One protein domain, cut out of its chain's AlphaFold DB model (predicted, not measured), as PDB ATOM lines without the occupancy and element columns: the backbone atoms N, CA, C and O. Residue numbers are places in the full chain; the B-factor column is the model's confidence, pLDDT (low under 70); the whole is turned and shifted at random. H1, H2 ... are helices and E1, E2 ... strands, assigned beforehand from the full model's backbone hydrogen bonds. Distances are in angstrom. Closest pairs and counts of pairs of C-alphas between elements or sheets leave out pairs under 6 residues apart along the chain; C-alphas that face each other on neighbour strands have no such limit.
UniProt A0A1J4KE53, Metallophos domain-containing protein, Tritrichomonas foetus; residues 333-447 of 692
ATOM      1  N   ALA A 333     149.665 133.256 164.444       94.75
ATOM      2  CA  ALA A 333     148.464 133.230 165.266       94.75
ATOM      3  C   ALA A 333     147.411 132.239 164.754       94.75
ATOM      4  O   ALA A 333     147.260 132.058 163.545       94.75
ATOM      5  N   PHE A 334     146.626 131.666 165.669       94.81
ATOM      6  CA  PHE A 334     145.556 130.710 165.364       94.81
ATOM      7  C   PHE A 334     144.274 131.055 166.116       94.81
ATOM      8  O   PHE A 334     144.324 131.354 167.306       94.81
ATOM      9  N   ILE A 335     143.125 130.989 165.435       97.38
ATOM     10  CA  ILE A 335     141.807 131.165 166.065       97.38
ATOM     11  C   ILE A 335     141.525 129.976 166.979       97.38
ATOM     12  O   ILE A 335     141.506 128.851 166.499       97.38
ATOM     13  N   THR A 336     141.221 130.235 168.247       97.25
ATOM     14  CA  THR A 336     140.824 129.223 169.238       97.25
ATOM     15  C   THR A 336     139.322 129.215 169.524       97.25
ATOM     16  O   THR A 336     138.780 128.221 169.999       97.25
ATOM     17  N   HIS A 337     138.624 130.297 169.174       97.44
ATOM     18  CA  HIS A 337     137.166 130.374 169.116       97.44
ATOM     19  C   HIS A 337     136.768 131.463 168.104       97.44
ATOM     20  O   HIS A 337     137.341 132.554 168.145       97.44
ATOM     21  N   PRO A 338     135.788 131.235 167.213       96.88
ATOM     22  CA  PRO A 338     134.877 130.087 167.137       96.88
ATOM     23  C   PRO A 338     135.476 128.857 166.432       96.88
ATOM     24  O   PRO A 338     136.390 128.990 165.623       96.88
ATOM     25  N   SER A 339     134.933 127.659 166.700       95.56
ATOM     26  CA  SER A 339     135.329 126.437 165.974       95.56
ATOM     27  C   SER A 339     134.747 126.410 164.553       95.56
ATOM     28  O   SER A 339     133.558 126.724 164.380       95.56
ATOM     29  N   PRO A 340     135.548 126.037 163.531       96.06
ATOM     30  CA  PRO A 340     135.052 125.844 162.177       96.06
ATOM     31  C   PRO A 340     133.932 124.812 162.144       96.06
ATOM     32  O   PRO A 340     134.042 123.761 162.767       96.06
ATOM     33  N   ASN A 341     132.893 125.046 161.339       95.31
ATOM     34  CA  ASN A 341     131.762 124.117 161.269       95.31
ATOM     35  C   ASN A 341     132.199 122.684 160.944       95.31
ATOM     36  O   ASN A 341     131.685 121.752 161.551       95.31
ATOM     37  N   PHE A 342     133.187 122.517 160.058       93.69
ATOM     38  CA  PHE A 342     133.708 121.213 159.634       93.69
ATOM     39  C   PHE A 342     134.524 120.447 160.687       93.69
ATOM     40  O   PHE A 342     134.986 119.352 160.386       93.69
ATOM     41  N   GLN A 343     134.723 121.008 161.881       94.31
ATOM     42  CA  GLN A 343     135.455 120.370 162.981       94.31
ATOM     43  C   GLN A 343     134.612 120.252 164.260       94.31
ATOM     44  O   GLN A 343     135.152 119.954 165.323       94.31
ATOM     45  N   LYS A 344     133.307 120.541 164.191       91.56
ATOM     46  CA  LYS A 344     132.445 120.605 165.373       91.56
ATOM     47  C   LYS A 344     132.025 119.225 165.869       91.56
ATOM     48  O   LYS A 344     131.541 118.392 165.110       91.56
ATOM     49  N   SER A 345     132.072 119.058 167.184       91.88
ATOM     50  CA  SER A 345     131.392 117.991 167.915       91.88
ATOM     51  C   SER A 345     130.191 118.534 168.700       91.88
ATOM     52  O   SER A 345     130.207 119.673 169.164       91.88
ATOM     53  N   GLU A 346     129.165 117.709 168.945       93.38
ATOM     54  CA  GLU A 346     128.082 118.035 169.901       93.38
ATOM     55  C   GLU A 346     128.598 118.290 171.328       93.38
ATOM     56  O   GLU A 346     127.946 118.969 172.126       93.38
ATOM     57  N   HIS A 347     129.788 117.775 171.647       92.88
ATOM     58  CA  HIS A 347     130.455 117.989 172.930       92.88
ATOM     59  C   HIS A 347     131.240 119.299 173.006       92.88
ATOM     60  O   HIS A 347     131.661 119.678 174.107       92.88
ATOM     61  N   ASP A 348     131.457 119.977 171.875       92.44
ATOM     62  CA  ASP A 348     132.082 121.294 171.860       92.44
ATOM     63  C   ASP A 348     131.078 122.372 172.252       92.44
ATOM     64  O   ASP A 348     129.888 122.302 171.935       92.44
ATOM     65  N   ALA A 349     131.568 123.410 172.922       92.69
ATOM     66  CA  ALA A 349     130.776 124.594 173.199       92.69
ATOM     67  C   ALA A 349     130.565 125.421 171.921       92.69
ATOM     68  O   ALA A 349     131.516 125.712 171.195       92.69
ATOM     69  N   TYR A 350     129.323 125.815 171.627       93.69
ATOM     70  CA  TYR A 350     129.044 126.666 170.462       93.69
ATOM     71  C   TYR A 350     129.018 128.149 170.812       93.69
ATOM     72  O   TYR A 350     128.767 128.562 171.950       93.69
ATOM     73  N   SER A 351     129.287 128.943 169.780       95.56
ATOM     74  CA  SER A 351     129.419 130.385 169.863       95.56
ATOM     75  C   SER A 351     128.068 131.052 170.169       95.56
ATOM     76  O   SER A 351     127.093 130.833 169.444       95.56
ATOM     77  N   PRO A 352     127.979 131.867 171.235       95.31
ATOM     78  CA  PRO A 352     126.760 132.577 171.615       95.31
ATOM     79  C   PRO A 352     126.517 133.801 170.724       95.31
ATOM     80  O   PRO A 352     127.430 134.259 170.042       95.31
ATOM     81  N   SER A 353     125.314 134.383 170.796       95.69
ATOM     82  CA  SER A 353     124.925 135.619 170.084       95.69
ATOM     83  C   SER A 353     125.764 136.852 170.442       95.69
ATOM     84  O   SER A 353     125.928 137.758 169.624       95.69
ATOM     85  N   SER A 354     126.323 136.879 171.650       96.06
ATOM     86  CA  SER A 354     127.293 137.878 172.097       96.06
ATOM     87  C   SER A 354     128.467 137.154 172.740       96.06
ATOM     88  O   SER A 354     128.266 136.369 173.668       96.06
ATOM     89  N   GLY A 355     129.671 137.394 172.233       94.88
ATOM     90  CA  GLY A 355     130.877 136.665 172.609       94.88
ATOM     91  C   GLY A 355     132.131 137.352 172.083       94.88
ATOM     92  O   GLY A 355     132.136 138.554 171.829       94.88
ATOM     93  N   GLU A 356     133.200 136.585 171.917       96.06
ATOM     94  CA  GLU A 356     134.477 137.086 171.412       96.06
ATOM     95  C   GLU A 356     135.093 136.104 170.422       96.06
ATOM     96  O   GLU A 356     135.036 134.894 170.623       96.06
ATOM     97  N   ILE A 357     135.695 136.620 169.355       97.62
ATOM     98  CA  ILE A 357     136.665 135.855 168.576       97.62
ATOM     99  C   ILE A 357     137.962 135.855 169.375       97.62
ATOM    100  O   ILE A 357     138.405 136.912 169.820       97.62
ATOM    101  N   ARG A 358     138.557 134.683 169.559       97.75
ATOM    102  CA  ARG A 358     139.788 134.487 170.323       97.75
ATOM    103  C   ARG A 358     140.835 133.854 169.432       97.75
ATOM    104  O   ARG A 358     140.523 132.956 168.648       97.75
ATOM    105  N   ALA A 359     142.067 134.316 169.566       97.50
ATOM    106  CA  ALA A 359     143.213 133.722 168.910       97.50
ATOM    107  C   ALA A 359     144.417 133.702 169.845       97.50
ATOM    108  O   ALA A 359     144.621 134.633 170.621       97.50
ATOM    109  N   ILE A 360     145.238 132.664 169.732       96.38
ATOM    110  CA  ILE A 360     146.570 132.656 170.334       96.38
ATOM    111  C   ILE A 360     147.539 133.250 169.322       96.38
ATOM    112  O   ILE A 360     147.521 132.839 168.164       96.38
ATOM    113  N   ALA A 361     148.387 134.174 169.761       95.19
ATOM    114  CA  ALA A 361     149.446 134.782 168.970       95.19
ATOM    115  C   ALA A 361     150.824 134.527 169.594       95.19
ATOM    116  O   ALA A 361     150.978 134.537 170.815       95.19
ATOM    117  N   PHE A 362     151.832 134.335 168.745       91.81
ATOM    118  CA  PHE A 362     153.200 133.997 169.134       91.81
ATOM    119  C   PHE A 362     154.162 135.113 168.724       91.81
ATOM    120  O   PHE A 362     154.200 135.553 167.571       91.81
ATOM    121  N   THR A 363     154.986 135.565 169.666       84.25
ATOM    122  CA  THR A 363     155.927 136.683 169.469       84.25
ATOM    123  C   THR A 363     157.306 136.225 168.999       84.25
ATOM    124  O   THR A 363     158.342 136.637 169.523       84.25
ATOM    125  N   TYR A 364     157.340 135.405 167.949       80.69
ATOM    126  CA  TYR A 364     158.576 135.135 167.214       80.69
ATOM    127  C   TYR A 364     158.754 136.104 166.040       80.69
ATOM    128  O   TYR A 364     157.804 136.777 165.619       80.69
ATOM    129  N   ASP A 365     159.994 136.204 165.558       72.94
ATOM    130  CA  ASP A 365     160.334 136.935 164.340       72.94
ATOM    131  C   ASP A 365     160.424 135.938 163.173       72.94
ATOM    132  O   ASP A 365     161.200 134.987 163.271       72.94
ATOM    133  N   PRO A 366     159.609 136.077 162.114       70.81
ATOM    134  CA  PRO A 366     159.664 135.174 160.969       70.81
ATOM    135  C   PRO A 366     160.991 135.252 160.197       70.81
ATOM    136  O   PRO A 366     161.341 134.278 159.534       70.81
ATOM    137  N   ASP A 367     161.733 136.360 160.310       70.94
ATOM    138  CA  ASP A 367     163.028 136.539 159.644       70.94
ATOM    139  C   ASP A 367     164.200 135.955 160.462       70.94
ATOM    140  O   ASP A 367     165.289 135.748 159.926       70.94
ATOM    141  N   ASP A 368     163.976 135.640 161.745       70.44
ATOM    142  CA  ASP A 368     164.966 135.073 162.672       70.44
ATOM    143  C   ASP A 368     164.494 133.715 163.215       70.44
ATOM    144  O   ASP A 368     164.134 133.544 164.382       70.44
ATOM    145  N   LEU A 369     164.469 132.724 162.320       70.19
ATOM    146  CA  LEU A 369     164.211 131.319 162.658       70.19
ATOM    147  C   LEU A 369     165.487 130.580 163.110       70.19
ATOM    148  O   LEU A 369     165.470 129.349 163.193       70.19
ATOM    149  N   ASP A 370     166.598 131.281 163.369       64.12
ATOM    150  CA  ASP A 370     167.840 130.653 163.825       64.12
ATOM    151  C   ASP A 370     167.863 130.572 165.366       64.12
ATOM    152  O   ASP A 370     167.988 131.551 166.098       64.12
ATOM    153  N   PHE A 371     167.670 129.357 165.888       56.62
ATOM    154  CA  PHE A 371     167.205 129.094 167.261       56.62
ATOM    155  C   PHE A 371     168.190 129.388 168.397       56.62
ATOM    156  O   PHE A 371     167.828 129.231 169.563       56.62
ATOM    157  N   ASN A 372     169.418 129.809 168.105       52.16
ATOM    158  CA  ASN A 372     170.436 129.998 169.141       52.16
ATOM    159  C   ASN A 372     170.220 131.264 170.000       52.16
ATOM    160  O   ASN A 372     170.980 131.489 170.941       52.16
ATOM    161  N   THR A 373     169.187 132.070 169.719       50.94
ATOM    162  CA  THR A 373     169.010 133.421 170.291       50.94
ATOM    163  C   THR A 373     167.584 133.761 170.757       50.94
ATOM    164  O   THR A 373     167.235 134.935 170.880       50.94
ATOM    165  N   PHE A 374     166.752 132.773 171.108       56.19
ATOM    166  CA  PHE A 374     165.409 132.999 171.685       56.19
ATOM    167  C   PHE A 374     165.443 133.431 173.170       56.19
ATOM    168  O   PHE A 374     164.815 132.839 174.041       56.19
ATOM    169  N   HIS A 375     166.163 134.507 173.474       55.00
ATOM    170  CA  HIS A 375     165.998 135.266 174.713       55.00
ATOM    171  C   HIS A 375     165.753 136.725 174.346       55.00
ATOM    172  O   HIS A 375     166.665 137.548 174.309       55.00
ATOM    173  N   SER A 376     164.503 137.044 174.012       56.41
ATOM    174  CA  SER A 376     164.101 138.425 173.779       56.41
ATOM    175  C   SER A 376     163.802 139.111 175.114       56.41
ATOM    176  O   SER A 376     162.976 138.647 175.902       56.41
ATOM    177  N   ASP A 377     164.479 140.237 175.354       70.81
ATOM    178  CA  ASP A 377     164.109 141.199 176.396       70.81
ATOM    179  C   ASP A 377     162.612 141.557 176.269       70.81
ATOM    180  O   ASP A 377     162.068 141.634 175.162       70.81
ATOM    181  N   TYR A 378     161.942 141.785 177.399       72.62
ATOM    182  CA  TYR A 378     160.513 142.092 177.510       72.62
ATOM    183  C   TYR A 378     160.077 143.222 176.564       72.62
ATOM    184  O   TYR A 378     159.058 143.124 175.880       72.62
ATOM    185  N   ASN A 379     160.904 144.264 176.428       75.88
ATOM    186  CA  ASN A 379     160.643 145.373 175.506       75.88
ATOM    187  C   ASN A 379     160.589 144.921 174.036       75.88
ATOM    188  O   ASN A 379     159.791 145.429 173.248       75.88
ATOM    189  N   ASN A 380     161.417 143.947 173.653       79.38
ATOM    190  CA  ASN A 380     161.419 143.385 172.305       79.38
ATOM    191  C   ASN A 380     160.157 142.538 172.061       79.38
ATOM    192  O   ASN A 380     159.554 142.639 170.993       79.38
ATOM    193  N   LYS A 381     159.690 141.780 173.066       80.12
ATOM    194  CA  LYS A 381     158.420 141.027 172.994       80.12
ATOM    195  C   LYS A 381     157.227 141.946 172.740       80.12
ATOM    196  O   LYS A 381     156.489 141.724 171.783       80.12
ATOM    197  N   ILE A 382     157.094 143.025 173.515       79.12
ATOM    198  CA  ILE A 382     156.018 144.015 173.331       79.12
ATOM    199  C   ILE A 382     156.098 144.673 171.952       79.12
ATOM    200  O   ILE A 382     155.086 144.811 171.270       79.12
ATOM    201  N   ASN A 383     157.296 145.050 171.501       83.38
ATOM    202  CA  ASN A 383     157.462 145.642 170.176       83.38
ATOM    203  C   ASN A 383     157.058 144.675 169.052       83.38
ATOM    204  O   ASN A 383     156.473 145.110 168.062       83.38
ATOM    205  N   LYS A 384     157.343 143.374 169.194       83.75
ATOM    206  CA  LYS A 384     156.896 142.339 168.247       83.75
ATOM    207  C   LYS A 384     155.381 142.139 168.291       83.75
ATOM    208  O   LYS A 384     154.783 141.994 167.229       83.75
ATOM    209  N   LEU A 385     154.774 142.177 169.480       84.38
ATOM    210  CA  LEU A 385     153.323 142.096 169.665       84.38
ATOM    211  C   LEU A 385     152.605 143.283 169.009       84.38
ATOM    212  O   LEU A 385     151.678 143.089 168.237       84.38
ATOM    213  N   ASN A 386     153.086 144.507 169.238       84.75
ATOM    214  CA  ASN A 386     152.494 145.732 168.685       84.75
ATOM    215  C   ASN A 386     152.577 145.815 167.152       84.75
ATOM    216  O   ASN A 386     151.853 146.596 166.539       84.75
ATOM    217  N   LYS A 387     153.469 145.036 166.530       86.56
ATOM    218  CA  LYS A 387     153.581 144.927 165.071       86.56
ATOM    219  C   LYS A 387     152.606 143.916 164.464       86.56
ATOM    220  O   LYS A 387     152.475 143.914 163.246       86.56
ATOM    221  N   LEU A 388     151.954 143.069 165.270       89.88
ATOM    222  CA  LEU A 388     151.036 142.051 164.764       89.88
ATOM    223  C   LEU A 388     149.736 142.678 164.249       89.88
ATOM    224  O   LEU A 388     148.955 143.274 164.993       89.88
ATOM    225  N   ASN A 389     149.470 142.479 162.966       93.38
ATOM    226  CA  ASN A 389     148.210 142.800 162.327       93.38
ATOM    227  C   ASN A 389     147.332 141.547 162.250       93.38
ATOM    228  O   ASN A 389     147.405 140.773 161.295       93.38
ATOM    229  N   LEU A 390     146.484 141.363 163.262       96.00
ATOM    230  CA  LEU A 390     145.484 140.300 163.316       96.00
ATOM    231  C   LEU A 390     144.102 140.894 163.051       96.00
ATOM    232  O   LEU A 390     143.316 141.133 163.967       96.00
ATOM    233  N   SER A 391     143.826 141.184 161.783       97.12
ATOM    234  CA  SER A 391     142.540 141.730 161.355       97.12
ATOM    235  C   SER A 391     141.613 140.634 160.838       97.12
ATOM    236  O   SER A 391     142.050 139.597 160.330       97.12
ATOM    237  N   ILE A 392     140.316 140.877 160.974       97.44
ATOM    238  CA  ILE A 392     139.232 140.044 160.470       97.44
ATOM    239  C   ILE A 392     138.298 140.910 159.623       97.44
ATOM    240  O   ILE A 392     137.977 142.039 160.001       97.44
ATOM    241  N   SER A 393     137.854 140.367 158.492       97.56
ATOM    242  CA  SER A 393     136.809 140.943 157.645       97.56
ATOM    243  C   SER A 393     135.694 139.936 157.330       97.56
ATOM    244  O   SER A 393     135.853 138.734 157.543       97.56
ATOM    245  N   GLY A 394     134.564 140.414 156.802       97.31
ATOM    246  CA  GLY A 394     133.414 139.591 156.410       97.31
ATOM    247  C   GLY A 394     132.180 139.908 157.248       97.31
ATOM    248  O   GLY A 394     131.816 141.078 157.391       97.31
ATOM    249  N   ASP A 395     131.541 138.880 157.807       97.69
ATOM    250  CA  ASP A 395     130.352 139.064 158.651       97.69
ATOM    251  C   ASP A 395     130.664 139.746 159.992       97.69
ATOM    252  O   ASP A 395     129.809 140.404 160.584       97.69
ATOM    253  N   ILE A 396     131.903 139.605 160.464       97.38
ATOM    254  CA  ILE A 396     132.470 140.368 161.575       97.38
ATOM    255  C   ILE A 396     133.682 141.105 161.012       97.38
ATOM    256  O   ILE A 396     134.453 140.528 160.249       97.38
ATOM    257  N   ASN A 397     133.847 142.379 161.364       97.69
ATOM    258  CA  ASN A 397     134.976 143.192 160.922       97.69
ATOM    259  C   ASN A 397     135.648 143.833 162.135       97.69
ATOM    260  O   ASN A 397     134.964 144.380 163.000       97.69
ATOM    261  N   GLY A 398     136.975 143.785 162.194       97.44
ATOM    262  CA  GLY A 398     137.741 144.407 163.269       97.44
ATOM    263  C   GLY A 398     139.156 143.859 163.384       97.44
ATOM    264  O   GLY A 398     139.527 142.912 162.697       97.44
ATOM    265  N   GLN A 399     139.942 144.453 164.274       97.12
ATOM    266  CA  GLN A 399     141.277 143.981 164.623       97.12
ATOM    267  C   GLN A 399     141.239 143.379 166.026       97.12
ATOM    268  O   GLN A 399     140.654 143.977 166.930       97.12
ATOM    269  N   LEU A 400     141.837 142.201 166.209       97.06
ATOM    270  CA  LEU A 400     141.948 141.606 167.535       97.06
ATOM    271  C   LEU A 400     142.849 142.485 168.409       97.06
ATOM    272  O   LEU A 400     143.950 142.858 168.005       97.06
ATOM    273  N   SER A 401     142.390 142.789 169.621       95.50
ATOM    274  CA  SER A 401     143.206 143.448 170.633       95.50
ATOM    275  C   SER A 401     144.113 142.421 171.302       95.50
ATOM    276  O   SER A 401     143.613 141.439 171.858       95.50
ATOM    277  N   CYS A 402     145.420 142.667 171.274       92.00
ATOM    278  CA  CYS A 402     146.422 141.919 172.025       92.00
ATOM    279  C   CYS A 402     147.083 142.878 173.027       92.00
ATOM    280  O   CYS A 402     147.713 143.849 172.604       92.00
ATOM    281  N   SER A 403     146.939 142.647 174.332       88.12
ATOM    282  CA  SER A 403     147.619 143.432 175.371       88.12
ATOM    283  C   SER A 403     148.775 142.639 175.984       88.12
ATOM    284  O   SER A 403     148.676 141.416 176.083       88.12
ATOM    285  N   PRO A 404     149.836 143.292 176.498       85.62
ATOM    286  CA  PRO A 404     150.825 142.627 177.347       85.62
ATOM    287  C   PRO A 404     150.206 141.903 178.555       85.62
ATOM    288  O   PRO A 404     150.735 140.898 179.010       85.62
ATOM    289  N   ASN A 405     149.055 142.377 179.046       86.88
ATOM    290  CA  ASN A 405     148.325 141.728 180.141       86.88
ATOM    291  C   ASN A 405     147.601 140.435 179.719       86.88
ATOM    292  O   ASN A 405     147.103 139.725 180.586       86.88
ATOM    293  N   ASP A 406     147.516 140.149 178.416       89.81
ATOM    294  CA  ASP A 406     146.914 138.928 177.870       89.81
ATOM    295  C   ASP A 406     147.969 137.837 177.587       89.81
ATOM    296  O   ASP A 406     147.696 136.875 176.864       89.81
ATOM    297  N   GLU A 407     149.192 137.986 178.111       91.19
ATOM    298  CA  GLU A 407     150.234 136.962 178.025       91.19
ATOM    299  C   GLU A 407     149.836 135.733 178.857       91.19
ATOM    300  O   GLU A 407     149.668 135.813 180.073       91.19
ATOM    301  N   ILE A 408     149.665 134.585 178.196       90.81
ATOM    302  CA  ILE A 408     149.263 133.319 178.839       90.81
ATOM    303  C   ILE A 408     150.463 132.417 179.148       90.81
ATOM    304  O   ILE A 408     150.391 131.538 180.007       90.81
ATOM    305  N   LYS A 409     151.563 132.612 178.419       88.88
ATOM    306  CA  LYS A 409     152.881 132.001 178.618       88.88
ATOM    307  C   LYS A 409     153.920 132.931 178.013       88.88
ATOM    308  O   LYS A 409     153.569 133.756 177.178       88.88
ATOM    309  N   ASP A 410     155.184 132.722 178.361       86.56
ATOM    310  CA  ASP A 410     156.285 133.508 177.811       86.56
ATOM    311  C   ASP A 410     156.230 133.585 176.277       86.56
ATOM    312  O   ASP A 410     156.355 132.576 175.585       86.56
ATOM    313  N   GLY A 411     156.000 134.790 175.755       87.50
ATOM    314  CA  GLY A 411     155.912 135.066 174.327       87.50
ATOM    315  C   GLY A 411     154.612 134.638 173.631       87.50
ATOM    316  O   GLY A 411     154.538 134.757 172.401       87.50
ATOM    317  N   VAL A 412     153.598 134.187 174.373       92.12
ATOM    318  CA  VAL A 412     152.310 133.690 173.864       92.12
ATOM    319  C   VAL A 412     151.158 134.522 174.428       92.12
ATOM    320  O   VAL A 412     150.958 134.580 175.640       92.12
ATOM    321  N   PHE A 413     150.356 135.117 173.548       94.31
ATOM    322  CA  PHE A 413     149.317 136.088 173.904       94.31
ATOM    323  C   PHE A 413     147.936 135.625 173.453       94.31
ATOM    324  O   PHE A 413     147.788 135.060 172.369       94.31
ATOM    325  N   LEU A 414     146.913 135.898 174.261       96.00
ATOM    326  CA  LEU A 414     145.514 135.668 173.913       96.00
ATOM    327  C   LEU A 414     144.885 136.955 173.364       96.00
ATOM    328  O   LEU A 414     144.481 137.839 174.111       96.00
ATOM    329  N   CYS A 415     144.754 137.040 172.047       96.75
ATOM    330  CA  CYS A 415     144.142 138.177 171.371       96.75
ATOM    331  C   CYS A 415     142.630 137.984 171.215       96.75
ATOM    332  O   CYS A 415     142.159 136.871 170.958       96.75
ATOM    333  N   LYS A 416     141.857 139.070 171.337       96.88
ATOM    334  CA  LYS A 416     140.386 139.015 171.393       96.88
ATOM    335  C   LYS A 416     139.723 140.072 170.514       96.88
ATOM    336  O   LYS A 416     140.217 141.188 170.406       96.88
ATOM    337  N   LEU A 417     138.576 139.747 169.923       97.62
ATOM    338  CA  LEU A 417     137.695 140.698 169.238       97.62
ATOM    339  C   LEU A 417     136.239 140.446 169.668       97.62
ATOM    340  O   LEU A 417     135.658 139.438 169.255       97.62
ATOM    341  N   PRO A 418     135.636 141.317 170.496       97.31
ATOM    342  CA  PRO A 418     134.259 141.136 170.939       97.31
ATOM    343  C   PRO A 418     133.263 141.347 169.794       97.31
ATOM    344  O   PRO A 418     133.463 142.181 168.910       97.31
ATOM    345  N   TYR A 419     132.149 140.624 169.851       97.19
ATOM    346  CA  TYR A 419     130.991 140.812 168.986       97.19
ATOM    347  C   TYR A 419     129.701 140.695 169.809       97.19
ATOM    348  O   TYR A 419     129.652 140.032 170.847       97.19
ATOM    349  N   SER A 420     128.627 141.337 169.354       97.00
ATOM    350  CA  SER A 420     127.364 141.391 170.099       97.00
ATOM    351  C   SER A 420     126.153 141.376 169.182       97.00
ATOM    352  O   SER A 420     126.210 141.940 168.091       97.00
ATOM    353  N   ASN A 421     125.041 140.832 169.677       95.62
ATOM    354  CA  ASN A 421     123.737 140.843 169.003       95.62
ATOM    355  C   ASN A 421     123.732 140.129 167.637       95.62
ATOM    356  O   ASN A 421     122.959 140.486 166.746       95.62
ATOM    357  N   MET A 422     124.577 139.109 167.473       96.62
ATOM    358  CA  MET A 422     124.548 138.224 166.309       96.62
ATOM    359  C   MET A 422     123.310 137.327 166.385       96.62
ATOM    360  O   MET A 422     122.931 136.862 167.461       96.62
ATOM    361  N   LYS A 423     122.664 137.090 165.244       97.19
ATOM    362  CA  LYS A 423     121.532 136.159 165.154       97.19
ATOM    363  C   LYS A 423     122.051 134.725 165.063       97.19
ATOM    364  O   LYS A 423     123.209 134.498 164.732       97.19
ATOM    365  N   ASP A 424     121.187 133.755 165.329       96.75
ATOM    366  CA  ASP A 424     121.513 132.359 165.052       96.75
ATOM    367  C   ASP A 424     121.686 132.175 163.538       96.75
ATOM    368  O   ASP A 424     120.851 132.625 162.746       96.75
ATOM    369  N   GLY A 425     122.786 131.550 163.124       96.50
ATOM    370  CA  GLY A 425     123.119 131.443 161.709       96.50
ATOM    371  C   GLY A 425     124.554 131.025 161.422       96.50
ATOM    372  O   GLY A 425     125.396 130.917 162.315       96.50
ATOM    373  N   VAL A 426     124.823 130.768 160.144       97.44
ATOM    374  CA  VAL A 426     126.163 130.475 159.627       97.44
ATOM    375  C   VAL A 426     126.832 131.785 159.238       97.44
ATOM    376  O   VAL A 426     126.238 132.584 158.517       97.44
ATOM    377  N   TYR A 427     128.068 131.962 159.685       98.12
ATOM    378  CA  TYR A 427     128.865 133.160 159.483       98.12
ATOM    379  C   TYR A 427     130.218 132.802 158.890       98.12
ATOM    380  O   TYR A 427     130.768 131.734 159.170       98.12
ATOM    381  N   THR A 428     130.761 133.691 158.070       98.19
ATOM    382  CA  THR A 428     132.084 133.567 157.471       98.19
ATOM    383  C   THR A 428     132.910 134.811 157.744       98.19
ATOM    384  O   THR A 428     132.495 135.944 157.496       98.19
ATOM    385  N   ILE A 429     134.119 134.568 158.233       98.25
ATOM    386  CA  ILE A 429     135.139 135.584 158.428       98.25
ATOM    387  C   ILE A 429     136.386 135.238 157.619       98.25
ATOM    388  O   ILE A 429     136.693 134.068 157.373       98.25
ATOM    389  N   GLN A 430     137.118 136.269 157.233       98.06
ATOM    390  CA  GLN A 430     138.402 136.182 156.564       98.06
ATOM    391  C   GLN A 430     139.481 136.743 157.490       98.06
ATOM    392  O   GLN A 430     139.366 137.860 157.987       98.06
ATOM    393  N   LYS A 431     140.538 135.960 157.710       96.94
ATOM    394  CA  LYS A 431     141.758 136.369 158.413       96.94
ATOM    395  C   LYS A 431     142.613 137.229 157.474       96.94
ATOM    396  O   LYS A 431     142.891 136.802 156.350       96.94
ATOM    397  N   VAL A 432     143.017 138.418 157.921       95.00
ATOM    398  CA  VAL A 432     143.774 139.411 157.140       95.00
ATOM    399  C   VAL A 432     144.960 139.938 157.956       95.00
ATOM    400  O   VAL A 432     144.801 140.261 159.132       95.00
ATOM    401  N   GLY A 433     146.132 140.070 157.323       92.62
ATOM    402  CA  GLY A 433     147.353 140.612 157.933       92.62
ATOM    403  C   GLY A 433     148.441 139.548 158.091       92.62
ATOM    404  O   GLY A 433     148.753 138.855 157.127       92.62
ATOM    405  N   ASP A 434     148.984 139.389 159.301       90.00
ATOM    406  CA  ASP A 434     150.055 138.423 159.638       90.00
ATOM    407  C   ASP A 434     149.574 136.963 159.745       90.00
ATOM    408  O   ASP A 434     150.261 136.071 160.245       90.00
ATOM    409  N   TRP A 435     148.357 136.720 159.277       93.25
ATOM    410  CA  TRP A 435     147.696 135.431 159.191       93.25
ATOM    411  C   TRP A 435     146.716 135.465 158.016       93.25
ATOM    412  O   TRP A 435     146.321 136.535 157.545       93.25
ATOM    413  N   SER A 436     146.317 134.301 157.507       93.38
ATOM    414  CA  SER A 436     145.439 134.248 156.334       93.38
ATOM    415  C   SER A 436     144.544 133.017 156.314       93.38
ATOM    416  O   SER A 436     144.820 132.010 156.965       93.38
ATOM    417  N   GLY A 437     143.432 133.116 155.589       94.94
ATOM    418  CA  GLY A 437     142.469 132.034 155.394       94.94
ATOM    419  C   GLY A 437     141.056 132.417 155.816       94.94
ATOM    420  O   GLY A 437     140.831 133.463 156.419       94.94
ATOM    421  N   ASN A 438     140.105 131.544 155.504       96.75
ATOM    422  CA  ASN A 438     138.689 131.766 155.783       96.75
ATOM    423  C   ASN A 438     138.213 130.807 156.871       96.75
ATOM    424  O   ASN A 438     138.659 129.660 156.937       96.75
ATOM    425  N   LEU A 439     137.279 131.271 157.692       97.12
ATOM    426  CA  LEU A 439     136.639 130.478 158.726       97.12
ATOM    427  C   LEU A 439     135.128 130.634 158.612       97.12
ATOM    428  O   LEU A 439     134.595 131.726 158.798       97.12
ATOM    429  N   THR A 440     134.447 129.525 158.341       97.62
ATOM    430  CA  THR A 440     132.989 129.439 158.416       97.62
ATOM    431  C   THR A 440     132.601 128.739 159.711       97.62
ATOM    432  O   THR A 440     133.033 127.613 159.969       97.62
ATOM    433  N   PHE A 441     131.781 129.400 160.516       97.12
ATOM    434  CA  PHE A 441     131.332 128.930 161.821       97.12
ATOM    435  C   PHE A 441     129.840 129.225 162.003       97.12
ATOM    436  O   PHE A 441     129.187 129.796 161.130       97.12
ATOM    437  N   THR A 442     129.280 128.819 163.137       96.06
ATOM    438  CA  THR A 442     127.860 129.026 163.439       96.06
ATOM    439  C   THR A 442     127.687 129.619 164.823       96.06
ATOM    440  O   THR A 442     128.297 129.123 165.773       96.06
ATOM    441  N   ILE A 443     126.847 130.654 164.894       96.75
ATOM    442  CA  ILE A 443     126.290 131.226 166.120       96.75
ATOM    443  C   ILE A 443     124.970 130.513 166.431       96.75
ATOM    444  O   ILE A 443     124.156 130.296 165.530       96.75
ATOM    445  N   GLY A 444     124.762 130.182 167.703       93.56
ATOM    446  CA  GLY A 444     123.571 129.483 168.183       93.56
ATOM    447  C   GLY A 444     123.827 128.004 168.475       93.56
ATOM    448  O   GLY A 444     124.958 127.519 168.424       93.56
ATOM    449  N   HIS A 445     122.766 127.276 168.817       93.00
ATOM    450  CA  HIS A 445     122.870 125.902 169.330       93.00
ATOM    451  C   HIS A 445     123.008 124.821 168.249       93.00
ATOM    452  O   HIS A 445     123.395 123.700 168.573       93.00
ATOM    453  N   THR A 446     122.725 125.142 166.985       94.19
ATOM    454  CA  THR A 446     122.657 124.166 165.887       94.19
ATOM    455  C   THR A 446     123.650 124.519 164.790       94.19
ATOM    456  O   THR A 446     123.638 125.643 164.309       94.19
ATOM    457  N   SER A 447     124.474 123.560 164.363       94.31
ATOM    458  CA  SER A 447     125.391 123.677 163.219       94.31
ATOM    459  C   SER A 447     124.870 122.850 162.037       94.31
ATOM    460  O   SER A 447     124.354 121.749 162.259       94.31
TER     461      SER A 447
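Overview. This is residues 333 to 447 of the 692 residues of the protein "Metallophos domain-containing protein" of Tritrichomonas foetus (UniProt A0A1J4KE53). Two strongly twisted sheets, E1 E2 E5 E4 and E3 E6 E7, stand partly face to face as a loose, elongated sandwich. H1 sits at one end, where residues 366 to 373 stick out. The printed part has 115 residues: E1 E2 H1 E3 E4 E5 E6 E7 along it, both sheets antiparallel, mostly strand, with 54 residues in named elements, under half. It is only just compact, close to loose, with a radius of gyration of the C-alphas of 15.7 A, and spans 48 by 24 by 23 A.

Along the chain. E1, residues 333 to 337, begins at C-alpha 333 (148.464, 133.230, 165.266). E2, 355 to 362, measures 22.7 A; H1 is 378 to 386, E3 390 to 394 and E4 407 to 409. E5, 412 to 419, measures 23.0 A, E6, 425 to 433, 26.2 A, and E7, 437 to 443, 19.4 A, ending at C-alpha 443 (126.290, 131.226, 166.120).

Arrangement. E1 and E2 form a hairpin at 153 degrees, with N 334 and O 360 2.9 A apart. E2 and E5 are antiparallel at 157 degrees, N 357 to O 417 2.8 A. E4 and E5 form a hairpin, N 412 to O 409 2.8 A. H1, with every O i to N i+4 pair within hydrogen-bond range, only grazes this sheet with residues 381 to 385. E3 and E6 are antiparallel, N 391 to O 432 3.0 A. E6 and E7 form a hairpin, N 427 to O 441 2.8 A. Between the sheets, E3 and E5 are near each other; E2 and E6 are apart.

Size, cuts and confidence. C-alphas 372 and 423, the two farthest apart, are 49.5 A from each other. The printed part has no cut. The links E1 to E2, E2 to H1 and E3 to E4 are long. Residues 370 to 376 have pLDDT under 70.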